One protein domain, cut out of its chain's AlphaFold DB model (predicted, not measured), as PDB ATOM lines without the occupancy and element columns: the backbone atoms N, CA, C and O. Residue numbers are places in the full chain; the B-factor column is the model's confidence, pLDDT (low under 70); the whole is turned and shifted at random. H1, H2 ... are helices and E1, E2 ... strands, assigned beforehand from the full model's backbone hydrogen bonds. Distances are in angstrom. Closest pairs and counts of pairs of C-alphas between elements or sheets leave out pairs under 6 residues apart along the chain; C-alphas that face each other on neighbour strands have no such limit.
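AT A GLANCE: This is residues 188 to 327 of the 327 residues of an uncharacterized protein of Methylorubrum extorquens DSM 13060 (UniProt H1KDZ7). There is little regular structure: two small antiparallel sheets, the meanders E1-E2-E3 and E4-E5-E6, sit next to each other amid long loops, while residues 322 to 327 stick out. The 140 printed residues hold six named strands and one named helix, ordered E1 E2 E3 H1 E4 E5 E6, mostly strand, with 42 residues in named elements. The whole is compact, with radius of gyration of the C-alphas 16.3 A, spanning 52 by 38 by 27 A.

IN THESE COORDINATES: E1 is residues 188 to 191, from C-alpha (87.621, 119.493, 135.319); E2, 198 to 206, 22.2 A, bends by 71 degrees at 203; E3 is 215 to 223, 25.1 A. H1 is 228 to 232, E4 267 to 269, E5 288 to 293, E6 313 to 318, ending at C-alpha (93.534, 122.899, 121.243).

HOW THE PARTS SIT: E2 forms hairpins with E1 and E3; N 188 and O 201, 2.8 A, and N 202 and O 219, 3.0 A, are within hydrogen-bond range. E5 forms hairpins with E4 and E6, with N 268 and O 291, and N 290 and O 316, each 2.8 A. The closest C-alphas of E1 and E4, Arg 188 and Gly 268, are 7.9 A apart. H1, its O i to N i+4 pair within range, only grazes the sheet E1-E2-E3.

THE WHOLE: The printed part has no cut. Links H1 to E4, E4 to E5 and E5 to E6 are long. Confidence is under 70 in 27 residues, among them 297 to 310.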
ATOM      1  N   ARG A 188      87.108 120.821 135.646       94.19
ATOM      2  CA  ARG A 188      87.621 119.493 135.319       94.19
ATOM      3  C   ARG A 188      89.132 119.506 135.407       94.19
ATOM      4  O   ARG A 188      89.785 120.442 134.944       94.19
ATOM      5  N   VAL A 189      89.679 118.451 135.990       96.12
ATOM      6  CA  VAL A 189      91.117 118.265 136.173       96.12
ATOM      7  C   VAL A 189      91.511 116.877 135.694       96.12
ATOM      8  O   VAL A 189      90.852 115.894 136.034       96.12
ATOM      9  N   ALA A 190      92.552 116.798 134.869       96.56
ATOM     10  CA  ALA A 190      93.086 115.525 134.402       96.56
ATOM     11  C   ALA A 190      94.574 115.613 134.092       96.56
ATOM     12  O   ALA A 190      95.107 116.698 133.832       96.56
ATOM     13  N   LYS A 191      95.251 114.459 134.088       96.94
ATOM     14  CA  LYS A 191      96.632 114.386 133.606       96.94
ATOM     15  C   LYS A 191      96.666 114.839 132.151       96.94
ATOM     16  O   LYS A 191      95.874 114.377 131.331       96.94
ATOM     17  N   ALA A 192      97.577 115.753 131.839       95.94
ATOM     18  CA  ALA A 192      97.724 116.268 130.490       95.94
ATOM     19  C   ALA A 192      98.316 115.203 129.558       95.94
ATOM     20  O   ALA A 192      99.284 114.518 129.897       95.94
ATOM     21  N   ARG A 193      97.745 115.102 128.356       93.00
ATOM     22  CA  ARG A 193      98.145 114.139 127.331       93.00
ATOM     23  C   ARG A 193      99.621 114.303 126.969       93.00
ATOM     24  O   ARG A 193     100.022 115.373 126.517       93.00
ATOM     25  N   GLY A 194     100.417 113.249 127.148       89.38
ATOM     26  CA  GLY A 194     101.836 113.239 126.770       89.38
ATOM     27  C   GLY A 194     102.700 114.272 127.502       89.38
ATOM     28  O   GLY A 194     103.763 114.639 127.006       89.38
ATOM     29  N   MET A 195     102.250 114.782 128.652       91.56
ATOM     30  CA  MET A 195     102.936 115.843 129.390       91.56
ATOM     31  C   MET A 195     103.062 115.491 130.862       91.56
ATOM     32  O   MET A 195     102.137 114.944 131.470       91.56
ATOM     33  N   ASP A 196     104.159 115.926 131.485       92.00
ATOM     34  CA  ASP A 196     104.271 115.878 132.938       92.00
ATOM     35  C   ASP A 196     103.577 117.066 133.631       92.00
ATOM     36  O   ASP A 196     104.189 117.873 134.331       92.00
ATOM     37  N   ARG A 197     102.294 117.251 133.318       94.44
ATOM     38  CA  ARG A 197     101.448 118.340 133.813       94.44
ATOM     39  C   ARG A 197     100.033 117.840 134.084       94.44
ATOM     40  O   ARG A 197      99.647 116.766 133.620       94.44
ATOM     41  N   TRP A 198      99.265 118.654 134.786       96.31
ATOM     42  CA  TRP A 198      97.820 118.538 134.934       96.31
ATOM     43  C   TRP A 198      97.148 119.662 134.163       96.31
ATOM     44  O   TRP A 198      97.600 120.804 134.224       96.31
ATOM     45  N   ALA A 199      96.086 119.338 133.439       96.38
ATOM     46  CA  ALA A 199      95.212 120.313 132.813       96.38
ATOM     47  C   ALA A 199      94.062 120.651 133.761       96.38
ATOM     48  O   ALA A 199      93.465 119.751 134.352       96.38
ATOM     49  N   VAL A 200      93.743 121.936 133.877       96.00
ATOM     50  CA  VAL A 200      92.644 122.464 134.689       96.00
ATOM     51  C   VAL A 200      91.740 123.270 133.766       96.00
ATOM     52  O   VAL A 200      92.095 124.380 133.364       96.00
ATOM     53  N   ALA A 201      90.602 122.691 133.395       94.88
ATOM     54  CA  ALA A 201      89.582 123.337 132.579       94.88
ATOM     55  C   ALA A 201      88.436 123.829 133.461       94.88
ATOM     56  O   ALA A 201      88.055 123.145 134.410       94.88
ATOM     57  N   TYR A 202      87.879 125.001 133.167       94.25
ATOM     58  CA  TYR A 202      86.831 125.590 133.997       94.25
ATOM     59  C   TYR A 202      85.933 126.549 133.225       94.25
ATOM     60  O   TYR A 202      86.360 127.182 132.255       94.25
ATOM     61  N   SER A 203      84.685 126.667 133.674       92.00
ATOM     62  CA  SER A 203      83.745 127.661 133.163       92.00
ATOM     63  C   SER A 203      84.215 129.069 133.527       92.00
ATOM     64  O   SER A 203      84.534 129.362 134.686       92.00
ATOM     65  N   CYS A 204      84.251 129.952 132.541       92.38
ATOM     66  CA  CYS A 204      84.690 131.327 132.715       92.38
ATOM     67  C   CYS A 204      83.945 132.256 131.755       92.38
ATOM     68  O   CYS A 204      83.092 131.845 130.971       92.38
ATOM     69  N   SER A 205      84.282 133.534 131.800       89.81
ATOM     70  CA  SER A 205      83.895 134.509 130.792       89.81
ATOM     71  C   SER A 205      85.128 135.212 130.254       89.81
ATOM     72  O   SER A 205      86.031 135.575 131.014       89.81
ATOM     73  N   ARG A 206      85.179 135.438 128.942       86.81
ATOM     74  CA  ARG A 206      86.250 136.256 128.364       86.81
ATOM     75  C   ARG A 206      85.937 137.751 128.544       86.81
ATOM     76  O   ARG A 206      84.791 138.151 128.308       86.81
ATOM     77  N   PRO A 207      86.925 138.578 128.940       74.12
ATOM     78  CA  PRO A 207      86.776 140.026 129.029       74.12
ATOM     79  C   PRO A 207      86.351 140.622 127.687       74.12
ATOM     80  O   PRO A 207      86.736 140.144 126.619       74.12
ATOM     81  N   VAL A 208      85.549 141.676 127.740       69.25
ATOM     82  CA  VAL A 208      84.871 142.231 126.568       69.25
ATOM     83  C   VAL A 208      85.634 143.426 126.006       69.25
ATOM     84  O   VAL A 208      86.052 144.297 126.761       69.25
ATOM     85  N   THR A 209      85.742 143.507 124.676       56.72
ATOM     86  CA  THR A 209      86.298 144.666 123.952       56.72
ATOM     87  C   THR A 209      85.237 145.565 123.288       56.72
ATOM     88  O   THR A 209      85.583 146.659 122.858       56.72
ATOM     89  N   VAL A 210      83.953 145.168 123.227       52.31
ATOM     90  CA  VAL A 210      82.823 145.962 122.671       52.31
ATOM     91  C   VAL A 210      81.463 145.632 123.319       52.31
ATOM     92  O   VAL A 210      81.271 144.534 123.812       52.31
ATOM     93  N   SER A 211      80.511 146.573 123.265       56.91
ATOM     94  CA  SER A 211      79.240 146.781 124.013       56.91
ATOM     95  C   SER A 211      78.238 145.630 124.309       56.91
ATOM     96  O   SER A 211      77.072 145.915 124.575       56.91
ATOM     97  N   GLY A 212      78.622 144.352 124.283       60.53
ATOM     98  CA  GLY A 212      77.713 143.207 124.420       60.53
ATOM     99  C   GLY A 212      77.611 142.551 125.802       60.53
ATOM    100  O   GLY A 212      76.663 141.809 126.000       60.53
ATOM    101  N   GLY A 213      78.537 142.791 126.739       71.75
ATOM    102  CA  GLY A 213      78.628 142.031 128.002       71.75
ATOM    103  C   GLY A 213      79.544 140.792 127.918       71.75
ATOM    104  O   GLY A 213      80.003 140.452 126.823       71.75
ATOM    105  N   PRO A 214      79.918 140.179 129.063       80.25
ATOM    106  CA  PRO A 214      80.852 139.050 129.111       80.25
ATOM    107  C   PRO A 214      80.348 137.874 128.280       80.25
ATOM    108  O   PRO A 214      79.167 137.540 128.306       80.25
ATOM    109  N   VAL A 215      81.256 137.239 127.537       86.69
ATOM    110  CA  VAL A 215      80.929 136.055 126.734       86.69
ATOM    111  C   VAL A 215      81.390 134.824 127.497       86.69
ATOM    112  O   VAL A 215      82.591 134.688 127.745       86.69
ATOM    113  N   ALA A 216      80.452 133.933 127.829       87.56
ATOM    114  CA  ALA A 216      80.757 132.640 128.438       87.56
ATOM    115  C   ALA A 216      81.791 131.896 127.587       87.56
ATOM    116  O   ALA A 216      81.648 131.821 126.365       87.56
ATOM    117  N   ASP A 217      82.836 131.366 128.208       91.38
ATOM    118  CA  ASP A 217      83.904 130.602 127.572       91.38
ATOM    119  C   ASP A 217      84.350 129.450 128.479       91.38
ATOM    120  O   ASP A 217      83.931 129.330 129.631       91.38
ATOM    121  N   ILE A 218      85.193 128.582 127.935       92.94
ATOM    122  CA  ILE A 218      85.893 127.564 128.714       92.94
ATOM    123  C   ILE A 218      87.352 127.995 128.774       92.94
ATOM    124  O   ILE A 218      87.954 128.334 127.750       92.94
ATOM    125  N   CYS A 219      87.902 128.021 129.978       94.69
ATOM    126  CA  CYS A 219      89.275 128.413 130.237       94.69
ATOM    127  C   CYS A 219      90.126 127.196 130.566       94.69
ATOM    128  O   CYS A 219      89.613 126.190 131.053       94.69
ATOM    129  N   LEU A 220      91.423 127.284 130.273       94.94
ATOM    130  CA  LEU A 220      92.345 126.166 130.421       94.94
ATOM    131  C   LEU A 220      93.703 126.627 130.951       94.94
ATOM    132  O   LEU A 220      94.403 127.411 130.309       94.94
ATOM    133  N   HIS A 221      94.110 126.051 132.077       94.50
ATOM    134  CA  HIS A 221      95.459 126.168 132.621       94.50
ATOM    135  C   HIS A 221      96.170 124.816 132.656       94.50
ATOM    136  O   HIS A 221      95.544 123.757 132.635       94.50
ATOM    137  N   TYR A 222      97.498 124.878 132.752       93.88
ATOM    138  CA  TYR A 222      98.338 123.735 133.079       93.88
ATOM    139  C   TYR A 222      99.119 124.026 134.352       93.88
ATOM    140  O   TYR A 222      99.660 125.120 134.506       93.88
ATOM    141  N   THR A 223      99.219 123.029 135.222       93.81
ATOM    142  CA  THR A 223     100.042 123.065 136.436       93.81
ATOM    143  C   THR A 223     100.977 121.857 136.487       93.81
ATOM    144  O   THR A 223     100.706 120.828 135.865       93.81
ATOM    145  N   ALA A 224     102.108 121.990 137.179       91.44
ATOM    146  CA  ALA A 224     103.036 120.884 137.411       91.44
ATOM    147  C   ALA A 224     102.465 119.858 138.396       91.44
ATOM    148  O   ALA A 224     102.578 118.658 138.168       91.44
ATOM    149  N   ASP A 225     101.782 120.333 139.432       90.25
ATOM    150  CA  ASP A 225     101.190 119.511 140.478       90.25
ATOM    151  C   ASP A 225      99.884 120.132 140.999       90.25
ATOM    152  O   ASP A 225      99.474 121.222 140.589       90.25
ATOM    153  N   LEU A 226      99.214 119.401 141.883       88.38
ATOM    154  CA  LEU A 226      97.907 119.746 142.439       88.38
ATOM    155  C   LEU A 226      97.998 120.252 143.881       88.38
ATOM    156  O   LEU A 226      96.989 120.287 144.582       88.38
ATOM    157  N   SER A 227      99.196 120.601 144.354       86.81
ATOM    158  CA  SER A 227      99.331 121.216 145.668       86.81
ATOM    159  C   SER A 227      98.565 122.545 145.696       86.81
ATOM    160  O   SER A 227      98.492 123.239 144.674       86.81
ATOM    161  N   PRO A 228      98.025 122.950 146.861       79.75
ATOM    162  CA  PRO A 228      97.371 124.249 146.990       79.75
ATOM    163  C   PRO A 228      98.252 125.407 146.497       79.75
ATOM    164  O   PRO A 228      97.750 126.322 145.853       79.75
ATOM    165  N   GLY A 229      99.572 125.348 146.720       82.38
ATOM    166  CA  GLY A 229     100.530 126.349 146.231       82.38
ATOM    167  C   GLY A 229     100.578 126.451 144.702       82.38
ATOM    168  O   GLY A 229     100.442 127.541 144.152       82.38
ATOM    169  N   SER A 230     100.708 125.323 144.005       85.12
ATOM    170  CA  SER A 230     100.740 125.303 142.537       85.12
ATOM    171  C   SER A 230      99.410 125.723 141.910       85.12
ATOM    172  O   SER A 230      99.404 126.397 140.881       85.12
ATOM    173  N   LEU A 231      98.280 125.391 142.542       83.75
ATOM    174  CA  LEU A 231      96.951 125.792 142.069       83.75
ATOM    175  C   LEU A 231      96.638 127.264 142.344       83.75
ATOM    176  O   LEU A 231      96.107 127.937 141.468       83.75
ATOM    177  N   THR A 232      96.997 127.787 143.517       78.88
ATOM    178  CA  THR A 232      96.832 129.220 143.843       78.88
ATOM    179  C   THR A 232      97.733 130.125 143.009       78.88
ATOM    180  O   THR A 232      97.378 131.275 142.759       78.88
ATOM    181  N   ALA A 233      98.861 129.609 142.514       85.94
ATOM    182  CA  ALA A 233      99.700 130.316 141.551       85.94
ATOM    183  C   ALA A 233      99.040 130.449 140.163       85.94
ATOM    184  O   ALA A 233      99.430 131.317 139.376       85.94
ATOM    185  N   LEU A 234      98.037 129.619 139.844       88.25
ATOM    186  CA  LEU A 234      97.219 129.803 138.651       88.25
ATOM    187  C   LEU A 234      96.273 130.980 138.904       88.25
ATOM    188  O   LEU A 234      95.299 130.866 139.643       88.25
ATOM    189  N   THR A 235      96.530 132.124 138.276       90.44
ATOM    190  CA  THR A 235      95.582 133.247 138.279       90.44
ATOM    191  C   THR A 235      94.363 132.900 137.414       90.44
ATOM    192  O   THR A 235      94.266 133.325 136.264       90.44
ATOM    193  N   LEU A 236      93.453 132.080 137.954       93.38
ATOM    194  CA  LEU A 236      92.314 131.529 137.212       93.38
ATOM    195  C   LEU A 236      91.348 132.619 136.749       93.38
ATOM    196  O   LEU A 236      90.885 132.582 135.606       93.38
ATOM    197  N   TYR A 237      91.068 133.584 137.625       92.94
ATOM    198  CA  TYR A 237      90.142 134.683 137.379       92.94
ATOM    199  C   TYR A 237      90.790 136.032 137.698       92.94
ATOM    200  O   TYR A 237      91.625 136.139 138.593       92.94
ATOM    201  N   ALA A 238      90.396 137.063 136.956       91.38
ATOM    202  CA  ALA A 238      90.731 138.449 137.238       91.38
ATOM    203  C   ALA A 238      89.810 139.015 138.329       91.38
ATOM    204  O   ALA A 238      88.652 138.609 138.445       91.38
ATOM    205  N   GLU A 239      90.304 139.995 139.086       89.38
ATOM    206  CA  GLU A 239      89.487 140.690 140.078       89.38
ATOM    207  C   GLU A 239      88.418 141.589 139.416       89.38
ATOM    208  O   GLU A 239      88.721 142.277 138.434       89.38
ATOM    209  N   PRO A 240      87.179 141.635 139.949       90.56
ATOM    210  CA  PRO A 240      86.681 140.828 141.066       90.56
ATOM    211  C   PRO A 240      86.412 139.371 140.653       90.56
ATOM    212  O   PRO A 240      85.672 139.142 139.694       90.56
ATOM    213  N   VAL A 241      86.922 138.391 141.417       90.75
ATOM    214  CA  VAL A 241      86.779 136.946 141.096       90.75
ATOM    215  C   VAL A 241      85.325 136.555 140.823       90.75
ATOM    216  O   VAL A 241      85.057 135.815 139.884       90.75
ATOM    217  N   ALA A 242      84.367 137.114 141.567       90.19
ATOM    218  CA  ALA A 242      82.938 136.834 141.402       90.19
ATOM    219  C   ALA A 242      82.386 137.112 139.986       90.19
ATOM    220  O   ALA A 242      81.342 136.570 139.633       90.19
ATOM    221  N   ALA A 243      83.062 137.931 139.171       88.38
ATOM    222  CA  ALA A 243      82.681 138.177 137.780       88.38
ATOM    223  C   ALA A 243      83.057 137.026 136.826       88.38
ATOM    224  O   ALA A 243      82.620 137.019 135.677       88.38
ATOM    225  N   GLY A 244      83.884 136.069 137.264       90.69
ATOM    226  CA  GLY A 244      84.268 134.903 136.465       90.69
ATOM    227  C   GLY A 244      85.099 135.234 135.222       90.69
ATOM    228  O   GLY A 244      85.214 134.403 134.318       90.69
ATOM    229  N   HIS A 245      85.684 136.431 135.144       92.12
ATOM    230  CA  HIS A 245      86.518 136.837 134.018       92.12
ATOM    231  C   HIS A 245      87.878 136.157 134.068       92.12
ATOM    232  O   HIS A 245      88.523 136.162 135.107       92.12
ATOM    233  N   SER A 246      88.362 135.636 132.945       92.88
ATOM    234  CA  SER A 246      89.695 135.036 132.869       92.88
ATOM    235  C   SER A 246      90.387 135.385 131.560       92.88
ATOM    236  O   SER A 246      89.732 135.595 130.545       92.88
ATOM    237  N   THR A 247      91.716 135.445 131.575       91.38
ATOM    238  CA  THR A 247      92.551 135.644 130.381       91.38
ATOM    239  C   THR A 247      92.960 134.328 129.714       91.38
ATOM    240  O   THR A 247      93.453 134.357 128.591       91.38
ATOM    241  N   ALA A 248      92.719 133.181 130.357       93.56
ATOM    242  CA  ALA A 248      93.070 131.849 129.858       93.56
ATOM    243  C   ALA A 248      91.948 131.188 129.030       93.56
ATOM    244  O   ALA A 248      91.861 129.961 128.949       93.56
ATOM    245  N   TYR A 249      91.064 131.995 128.439       92.88
ATOM    246  CA  TYR A 249      89.924 131.519 127.658       92.88
ATOM    247  C   TYR A 249      90.363 130.900 126.327       92.88
ATOM    248  O   TYR A 249      91.270 131.393 125.657       92.88
ATOM    249  N   LEU A 250      89.682 129.830 125.911       91.94
ATOM    250  CA  LEU A 250      89.986 129.114 124.667       91.94
ATOM    251  C   LEU A 250      89.536 129.859 123.401       91.94
ATOM    252  O   LEU A 250      89.930 129.488 122.295       91.94
ATOM    253  N   GLY A 251      88.716 130.905 123.533       90.06
ATOM    254  CA  GLY A 251      88.281 131.724 122.403       90.06
ATOM    255  C   GLY A 251      87.272 130.999 121.521       90.06
ATOM    256  O   GLY A 251      87.270 131.180 120.298       90.06
ATOM    257  N   LEU A 252      86.418 130.168 122.124       89.25
ATOM    258  CA  LEU A 252      85.458 129.351 121.389       89.25
ATOM    259  C   LEU A 252      84.466 130.257 120.636       89.25
ATOM    260  O   LEU A 252      84.029 131.310 121.122       89.25
ATOM    261  N   ARG A 253      84.152 129.874 119.395       83.12
ATOM    262  CA  ARG A 253      83.357 130.699 118.466       83.12
ATOM    263  C   ARG A 253      81.875 130.335 118.438       83.12
ATOM    264  O   ARG A 253      81.060 131.183 118.101       83.12
ATOM    265  N   SER A 254      81.545 129.099 118.789       82.25
ATOM    266  CA  SER A 254      80.184 128.556 118.749       82.25
ATOM    267  C   SER A 254      79.647 128.339 120.159       82.25
ATOM    268  O   SER A 254      80.449 128.178 121.078       82.25
ATOM    269  N   GLY A 255      78.318 128.355 120.319       74.19
ATOM    270  CA  GLY A 255      77.606 128.144 121.587       74.19
ATOM    271  C   GLY A 255      78.130 129.036 122.706       74.19
ATOM    272  O   GLY A 255      79.072 128.653 123.373       74.19
ATOM    273  N   GLY A 256      77.601 130.243 122.866       75.81
ATOM    274  CA  GLY A 256      78.045 131.226 123.859       75.81
ATOM    275  C   GLY A 256      78.010 132.631 123.270       75.81
ATOM    276  O   GLY A 256      78.678 132.889 122.269       75.81
ATOM    277  N   ASP A 257      77.234 133.539 123.862       74.56
ATOM    278  CA  ASP A 257      77.161 134.925 123.402       74.56
ATOM    279  C   ASP A 257      77.126 135.940 124.542       74.56
ATOM    280  O   ASP A 257      76.910 135.618 125.707       74.56
ATOM    281  N   ALA A 258      77.378 137.193 124.173       72.31
ATOM    282  CA  ALA A 258      77.429 138.317 125.097       72.31
ATOM    283  C   ALA A 258      76.044 138.642 125.695       72.31
ATOM    284  O   ALA A 258      75.931 139.188 126.786       72.31
ATOM    285  N   LEU A 259      74.977 138.250 124.988       71.44
ATOM    286  CA  LEU A 259      73.589 138.471 125.392       71.44
ATOM    287  C   LEU A 259      73.095 137.438 126.419       71.44
ATOM    288  O   LEU A 259      71.947 137.524 126.854       71.44
ATOM    289  N   GLY A 260      73.926 136.460 126.796       68.81
ATOM    290  CA  GLY A 260      73.578 135.406 127.749       68.81
ATOM    291  C   GLY A 260      72.531 134.418 127.226       68.81
ATOM    292  O   GLY A 260      71.973 133.646 128.012       68.81
ATOM    293  N   ARG A 261      72.256 134.429 125.916       68.50
ATOM    294  CA  ARG A 261      71.302 133.516 125.268       68.50
ATOM    295  C   ARG A 261      71.865 132.109 125.133       68.50
ATOM    296  O   ARG A 261      71.098 131.166 125.037       68.50
ATOM    297  N   PHE A 262      73.186 131.988 125.142       72.19
ATOM    298  CA  PHE A 262      73.910 130.741 124.944       72.19
ATOM    299  C   PHE A 262      74.970 130.585 126.038       72.19
ATOM    300  O   PHE A 262      75.649 131.565 126.362       72.19
ATOM    301  N   THR A 263      75.131 129.381 126.598       73.00
ATOM    302  CA  THR A 263      76.140 129.111 127.646       73.00
ATOM    303  C   THR A 263      77.018 127.903 127.327       73.00
ATOM    304  O   THR A 263      76.811 127.214 126.326       73.00
ATOM    305  N   ARG A 264      78.055 127.681 128.148       79.69
ATOM    306  CA  ARG A 264      79.062 126.617 127.964       79.69
ATOM    307  C   ARG A 264      79.265 125.763 129.223       79.69
ATOM    308  O   ARG A 264      80.246 125.035 129.325       79.69
ATOM    309  N   ASP A 265      78.324 125.821 130.161       64.88
ATOM    310  CA  ASP A 265      78.462 125.324 131.546       64.88
ATOM    311  C   ASP A 265      78.156 123.815 131.682       64.88
ATOM    312  O   ASP A 265      77.683 123.336 132.712       64.88
ATOM    313  N   GLY A 266      78.304 123.075 130.585       75.19
ATOM    314  CA  GLY A 266      78.089 121.633 130.490       75.19
ATOM    315  C   GLY A 266      79.121 121.040 129.548       75.19
ATOM    316  O   GLY A 266      78.770 120.492 128.499       75.19
ATOM    317  N   PHE A 267      80.393 121.263 129.871       86.94
ATOM    318  CA  PHE A 267      81.505 120.836 129.035       86.94
ATOM    319  C   PHE A 267      82.119 119.535 129.539       86.94
ATOM    320  O   PHE A 267      82.112 119.244 130.732       86.94
ATOM    321  N   GLY A 268      82.682 118.759 128.623       88.12
ATOM    322  CA  GLY A 268      83.422 117.534 128.891       88.12
ATOM    323  C   GLY A 268      84.650 117.458 128.000       88.12
ATOM    324  O   GLY A 268      84.759 118.165 127.005       88.12
ATOM    325  N   TRP A 269      85.596 116.597 128.344       91.50
ATOM    326  CA  TRP A 269      86.734 116.316 127.475       91.50
ATOM    327  C   TRP A 269      86.819 114.832 127.160       91.50
ATOM    328  O   TRP A 269      86.335 113.985 127.913       91.50
ATOM    329  N   MET A 270      87.429 114.518 126.025       93.81
ATOM    330  CA  MET A 270      87.811 113.154 125.723       93.81
ATOM    331  C   MET A 270      88.914 112.730 126.689       93.81
ATOM    332  O   MET A 270      89.865 113.473 126.940       93.81
ATOM    333  N   THR A 271      88.762 111.524 127.217       95.12
ATOM    334  CA  THR A 271      89.757 110.896 128.075       95.12
ATOM    335  C   THR A 271      90.101 109.514 127.553       95.12
ATOM    336  O   THR A 271      89.305 108.902 126.835       95.12
ATOM    337  N   ASP A 272      91.291 109.040 127.901       95.19
ATOM    338  CA  ASP A 272      91.640 107.633 127.757       95.19
ATOM    339  C   ASP A 272      90.893 106.777 128.802       95.19
ATOM    340  O   ASP A 272      90.137 107.272 129.641       95.19
ATOM    341  N   ARG A 273      91.132 105.461 128.790       94.88
ATOM    342  CA  ARG A 273      90.536 104.537 129.773       94.88
ATOM    343  C   ARG A 273      90.879 104.876 131.231       94.88
ATOM    344  O   ARG A 273      90.181 104.423 132.130       94.88
ATOM    345  N   TYR A 274      91.937 105.643 131.476       96.50
ATOM    346  CA  TYR A 274      92.402 106.046 132.801       96.50
ATOM    347  C   TYR A 274      91.883 107.426 133.211       96.50
ATOM    348  O   TYR A 274      92.267 107.929 134.267       96.50
ATOM    349  N   GLY A 275      91.005 108.043 132.419       95.25
ATOM    350  CA  GLY A 275      90.475 109.368 132.718       95.25
ATOM    351  C   GLY A 275      91.507 110.489 132.531       95.25
ATOM    352  O   GLY A 275      91.307 111.607 133.012       95.25
ATOM    353  N   ASN A 276      92.627 110.213 131.858       96.25
ATOM    354  CA  ASN A 276      93.616 111.218 131.476       96.25
ATOM    355  C   ASN A 276      93.206 111.864 130.154       96.25
ATOM    356  O   ASN A 276      92.492 111.249 129.366       96.25
ATOM    357  N   LEU A 277      93.643 113.099 129.894       95.75
ATOM    358  CA  LEU A 277      93.286 113.793 128.658       95.75
ATOM    359  C   LEU A 277      93.702 113.001 127.421       95.75
ATOM    360  O   LEU A 277      94.846 112.560 127.311       95.75
ATOM    361  N   ASP A 278      92.795 112.924 126.454       95.44
ATOM    362  CA  ASP A 278      93.078 112.348 125.148       95.44
ATOM    363  C   ASP A 278      92.450 113.181 124.021       95.44
ATOM    364  O   ASP A 278      91.726 114.161 124.240       95.44
ATOM    365  N   ALA A 279      92.776 112.821 122.786       94.62
ATOM    366  CA  ALA A 279      92.174 113.372 121.587       94.62
ATOM    367  C   ALA A 279      91.990 112.264 120.541       94.62
ATOM    368  O   ALA A 279      92.757 111.297 120.536       94.62
ATOM    369  N   PRO A 280      91.036 112.421 119.603       94.44
ATOM    370  CA  PRO A 280      90.874 111.484 118.501       94.44
ATOM    371  C   PRO A 280      92.197 111.232 117.772       94.44
ATOM    372  O   PRO A 280      92.999 112.147 117.591       94.44
ATOM    373  N   THR A 281      92.411 110.005 117.301       92.50
ATOM    374  CA  THR A 281      93.660 109.587 116.636       92.50
ATOM    375  C   THR A 281      93.988 110.399 115.381       92.50
ATOM    376  O   THR A 281      95.157 110.578 115.057       92.50
ATOM    377  N   ILE A 282      92.971 110.960 114.717       94.38
ATOM    378  CA  ILE A 282      93.114 111.905 113.593       94.38
ATOM    379  C   ILE A 282      93.687 113.277 114.006       94.38
ATOM    380  O   ILE A 282      94.020 114.094 113.152       94.38
ATOM    381  N   TYR A 283      93.810 113.535 115.310       92.19
ATOM    382  CA  TYR A 283      94.333 114.758 115.915       92.19
ATOM    383  C   TYR A 283      95.523 114.458 116.850       92.19
ATOM    384  O   TYR A 283      95.475 114.773 118.045       92.19
ATOM    385  N   PRO A 284      96.613 113.854 116.340       89.00
ATOM    386  CA  PRO A 284      97.718 113.389 117.176       89.00
ATOM    387  C   PRO A 284      98.422 114.535 117.919       89.00
ATOM    388  O   PRO A 284      98.743 114.385 119.092       89.00
ATOM    389  N   ASP A 285      98.545 115.711 117.298       90.06
ATOM    390  CA  ASP A 285      99.277 116.860 117.858       90.06
ATOM    391  C   ASP A 285      98.424 117.768 118.766       90.06
ATOM    392  O   ASP A 285      98.819 118.890 119.109       90.06
ATOM    393  N   LYS A 286      97.203 117.345 119.110       94.31
ATOM    394  CA  LYS A 286      96.304 118.126 119.968       94.31
ATOM    395  C   LYS A 286      96.486 117.751 121.432       94.31
ATOM    396  O   LYS A 286      96.637 116.579 121.779       94.31
ATOM    397  N   GLY A 287      96.420 118.774 122.284       92.12
ATOM    398  CA  GLY A 287      96.496 118.628 123.739       92.12
ATOM    399  C   GLY A 287      95.236 118.016 124.353       92.12
ATOM    400  O   GLY A 287      95.290 117.533 125.478       92.12
ATOM    401  N   GLY A 288      94.126 118.016 123.610       94.81
ATOM    402  CA  GLY A 288      92.899 117.317 123.965       94.81
ATOM    403  C   GLY A 288      91.730 117.663 123.041       94.81
ATOM    404  O   GLY A 288      91.861 118.463 122.103       94.81
ATOM    405  N   PHE A 289      90.587 117.038 123.318       95.00
ATOM    406  CA  PHE A 289      89.312 117.242 122.632       95.00
ATOM    407  C   PHE A 289      88.233 117.606 123.652       95.00
ATOM    408  O   PHE A 289      88.030 116.888 124.625       95.00
ATOM    409  N   LEU A 290      87.564 118.734 123.441       92.81
ATOM    410  CA  LEU A 290      86.552 119.322 124.318       92.81
ATOM    411  C   LEU A 290      85.198 119.241 123.625       92.81
ATOM    412  O   LEU A 290      85.106 119.540 122.435       92.81
ATOM    413  N   THR A 291      84.153 118.911 124.369       90.44
ATOM    414  CA  THR A 291      82.756 119.021 123.950       90.44
ATOM    415  C   THR A 291      82.003 119.913 124.919       90.44
ATOM    416  O   THR A 291      82.360 120.003 126.092       90.44
ATOM    417  N   TRP A 292      80.964 120.593 124.448       87.19
ATOM    418  CA  TRP A 292      80.042 121.296 125.333       87.19
ATOM    419  C   TRP A 292      78.637 121.325 124.758       87.19
ATOM    420  O   TRP A 292      78.431 121.362 123.540       87.19
ATOM    421  N   LEU A 293      77.676 121.307 125.673       79.38
ATOM    422  CA  LEU A 293      76.263 121.468 125.390       79.38
ATOM    423  C   LEU A 293      75.856 122.920 125.626       79.38
ATOM    424  O   LEU A 293      76.118 123.473 126.695       79.38
ATOM    425  N   ASP A 294      75.151 123.510 124.669       76.19
ATOM    426  CA  ASP A 294      74.482 124.787 124.896       76.19
ATOM    427  C   ASP A 294      73.080 124.542 125.453       76.19
ATOM    428  O   ASP A 294      72.135 124.231 124.723       76.19
ATOM    429  N   ARG A 295      72.958 124.645 126.779       68.75
ATOM    430  CA  ARG A 295      71.712 124.345 127.500       68.75
ATOM    431  C   ARG A 295      70.593 125.350 127.220       68.75
ATOM    432  O   ARG A 295      69.437 125.036 127.483       68.75
ATOM    433  N   ARG A 296      70.919 126.542 126.709       70.94
ATOM    434  CA  ARG A 296      69.943 127.612 126.449       70.94
ATOM    435  C   ARG A 296      69.561 127.736 124.974       70.94
ATOM    436  O   ARG A 296      68.559 128.376 124.669       70.94
ATOM    437  N   ALA A 297      70.310 127.114 124.063       69.94
ATOM    438  CA  ALA A 297      69.949 127.075 122.648       69.94
ATOM    439  C   ALA A 297      68.654 126.275 122.422       69.94
ATOM    440  O   ALA A 297      68.520 125.215 123.026       69.94
ATOM    441  N   PRO A 298      67.727 126.698 121.540       68.44
ATOM    442  CA  PRO A 298      66.541 125.913 121.182       68.44
ATOM    443  C   PRO A 298      66.928 124.533 120.626       68.44
ATOM    444  O   PRO A 298      68.052 124.325 120.155       68.44
ATOM    445  N   ARG A 299      66.006 123.567 120.692       68.00
ATOM    446  CA  ARG A 299      66.206 122.257 120.052       68.00
ATOM    447  C   ARG A 299      66.343 122.412 118.533       68.00
ATOM    448  O   ARG A 299      65.896 123.405 117.961       68.00
ATOM    449  N   ILE A 300      66.914 121.403 117.867       66.75
ATOM    450  CA  ILE A 300      67.044 121.376 116.392       66.75
ATOM    451  C   ILE A 300      65.683 121.538 115.685       66.75
ATOM    452  O   ILE A 300      65.622 122.110 114.602       66.75
ATOM    453  N   ASP A 301      64.594 121.076 116.304       68.25
ATOM    454  CA  ASP A 301      63.221 121.205 115.794       68.25
ATOM    455  C   ASP A 301      62.557 122.568 116.089       68.25
ATOM    456  O   ASP A 301      61.394 122.776 115.747       68.25
ATOM    457  N   GLY A 302      63.286 123.503 116.709       67.38
ATOM    458  CA  GLY A 302      62.806 124.843 117.050       67.38
ATOM    459  C   GLY A 302      61.899 124.907 118.280       67.38
ATOM    460  O   GLY A 302      61.390 125.983 118.585       67.38
ATOM    461  N   SER A 303      61.686 123.794 118.989       66.25
ATOM    462  CA  SER A 303      60.880 123.772 120.210       66.25
ATOM    463  C   SER A 303      61.686 124.155 121.462       66.25
ATOM    464  O   SER A 303      62.857 123.797 121.621       66.25
ATOM    465  N   ASP A 304      61.023 124.867 122.379       65.06
ATOM    466  CA  ASP A 304      61.587 125.337 123.657       65.06
ATOM    467  C   ASP A 304      61.273 124.412 124.843       65.06
ATOM    468  O   ASP A 304      61.583 124.725 125.991       65.06
ATOM    469  N   ALA A 305      60.656 123.252 124.604       48.34
ATOM    470  CA  ALA A 305      60.306 122.348 125.689       48.34
ATOM    471  C   ALA A 305      61.558 121.634 126.214       48.34
ATOM    472  O   ALA A 305      62.197 120.869 125.495       48.34
ATOM    473  N   SER A 306      61.887 121.893 127.476       53.91
ATOM    474  CA  SER A 306      62.947 121.286 128.278       53.91
ATOM    475  C   SER A 306      63.179 119.790 128.065       53.91
ATOM    476  O   SER A 306      62.318 118.946 128.308       53.91
ATOM    477  N   SER A 307      64.390 119.459 127.615       53.97
ATOM    478  CA  SER A 307      65.181 118.301 128.052       53.97
ATOM    479  C   SER A 307      66.518 118.321 127.308       53.97
ATOM    480  O   SER A 307      66.552 118.640 126.125       53.97
ATOM    481  N   LEU A 308      67.611 117.962 127.986       59.44
ATOM    482  CA  LEU A 308      69.008 117.947 127.500       59.44
ATOM    483  C   LEU A 308      69.219 117.330 126.094       59.44
ATOM    484  O   LEU A 308      70.227 117.588 125.442       59.44
ATOM    485  N   TYR A 309      68.277 116.516 125.616       63.84
ATOM    486  CA  TYR A 309      68.319 115.821 124.332       63.84
ATOM    487  C   TYR A 309      68.014 116.732 123.131       63.84
ATOM    488  O   TYR A 309      67.095 117.540 123.163       63.84
ATOM    489  N   GLY A 310      68.716 116.557 122.010       67.25
ATOM    490  CA  GLY A 310      68.424 117.288 120.762       67.25
ATOM    491  C   GLY A 310      68.847 118.764 120.754       67.25
ATOM    492  O   GLY A 310      68.549 119.480 119.796       67.25
ATOM    493  N   ARG A 311      69.546 119.215 121.801       74.56
ATOM    494  CA  ARG A 311      70.237 120.508 121.845       74.56
ATOM    495  C   ARG A 311      71.553 120.427 121.044       74.56
ATOM    496  O   ARG A 311      72.145 119.346 120.965       74.56
ATOM    497  N   PRO A 312      72.036 121.540 120.465       78.12
ATOM    498  CA  PRO A 312      73.322 121.565 119.777       78.12
ATOM    499  C   PRO A 312      74.480 121.184 120.707       78.12
ATOM    500  O   PRO A 312      74.661 121.770 121.777       78.12
ATOM    501  N   VAL A 313      75.288 120.224 120.257       82.81
ATOM    502  CA  VAL A 313      76.560 119.855 120.883       82.81
ATOM    503  C   VAL A 313      77.681 120.385 120.007       82.81
ATOM    504  O   VAL A 313      77.715 120.145 118.799       82.81
ATOM    505  N   TYR A 314      78.612 121.091 120.627       88.44
ATOM    506  CA  TYR A 314      79.784 121.635 119.962       88.44
ATOM    507  C   TYR A 314      81.038 120.916 120.437       88.44
ATOM    508  O   TYR A 314      81.045 120.255 121.478       88.44
ATOM    509  N   TRP A 315      82.111 121.059 119.667       92.19
ATOM    510  CA  TRP A 315      83.403 120.490 120.008       92.19
ATOM    511  C   TRP A 315      84.551 121.394 119.565       92.19
ATOM    512  O   TRP A 315      84.407 122.241 118.680       92.19
ATOM    513  N   ALA A 316      85.704 121.215 120.201       93.69
ATOM    514  CA  ALA A 316      86.941 121.899 119.868       93.69
ATOM    515  C   ALA A 316      88.151 121.018 120.189       93.69
ATOM    516  O   ALA A 316      88.096 120.121 121.027       93.69
ATOM    517  N   THR A 317      89.275 121.316 119.545       94.50
ATOM    518  CA  THR A 317      90.597 120.830 119.958       94.50
ATOM    519  C   THR A 317      91.506 122.025 120.190       94.50
ATOM    520  O   THR A 317      91.295 123.092 119.610       94.50
ATOM    521  N   TRP A 318      92.538 121.856 121.008       93.81
ATOM    522  CA  TRP A 318      93.534 122.899 121.243       93.81
ATOM    523  C   TRP A 318      94.948 122.350 121.069       93.81
ATOM    524  O   TRP A 318      95.207 121.151 121.181       93.81
ATOM    525  N   THR A 319      95.882 123.245 120.769       91.62
ATOM    526  CA  THR A 319      97.315 122.938 120.702       91.62
ATOM    527  C   THR A 319      98.012 123.556 121.894       91.62
ATOM    528  O   THR A 319      97.774 124.725 122.199       91.62
ATOM    529  N   VAL A 320      98.912 122.807 122.519       88.56
ATOM    530  CA  VAL A 320      99.784 123.332 123.570       88.56
ATOM    531  C   VAL A 320     101.114 123.701 122.936       88.56
ATOM    532  O   VAL A 320     101.699 122.909 122.202       88.56
ATOM    533  N   ARG A 321     101.581 124.922 123.193       83.56
ATOM    534  CA  ARG A 321     102.907 125.374 122.775       83.56
ATOM    535  C   ARG A 321     103.716 125.700 124.025       83.56
ATOM    536  O   ARG A 321     103.185 126.398 124.890       83.56
ATOM    537  N   PRO A 322     104.969 125.230 124.136       74.62
ATOM    538  CA  PRO A 322     105.865 125.700 125.178       74.62
ATOM    539  C   PRO A 322     105.947 127.223 125.117       74.62
ATOM    540  O   PRO A 322     106.083 127.803 124.036       74.62
ATOM    541  N   ARG A 323     105.858 127.881 126.272       70.19
ATOM    542  CA  ARG A 323     106.191 129.302 126.344       70.19
ATOM    543  C   ARG A 323     107.683 129.410 126.035       70.19
ATOM    544  O   ARG A 323     108.472 128.705 126.659       70.19
ATOM    545  N   ALA A 324     108.059 130.240 125.062       58.91
ATOM    546  CA  ALA A 324     109.468 130.546 124.844       58.91
ATOM    547  C   ALA A 324     110.057 131.022 126.179       58.91
ATOM    548  O   ALA A 324     109.402 131.803 126.880       58.91
ATOM    549  N   ALA A 325     111.234 130.509 126.550       46.97
ATOM    550  CA  ALA A 325     111.942 131.010 127.719       46.97
ATOM    551  C   ALA A 325     112.051 132.531 127.562       46.97
ATOM    552  O   ALA A 325     112.494 133.013 126.518       46.97
ATOM    553  N   ALA A 326     111.540 133.275 128.545       48.06
ATOM    554  CA  ALA A 326     111.787 134.705 128.580       48.06
ATOM    555  C   ALA A 326     113.316 134.888 128.675       48.06
ATOM    556  O   ALA A 326     113.928 134.146 129.448       48.06
ATOM    557  N   PRO A 327     113.917 135.758 127.845       45.28
ATOM    558  CA  PRO A 327     115.360 135.978 127.849       45.28
ATOM    559  C   PRO A 327     115.876 136.476 129.200       45.28
ATOM    560  O   PRO A 327     115.099 137.147 129.922       45.28
TER     561      PRO A 327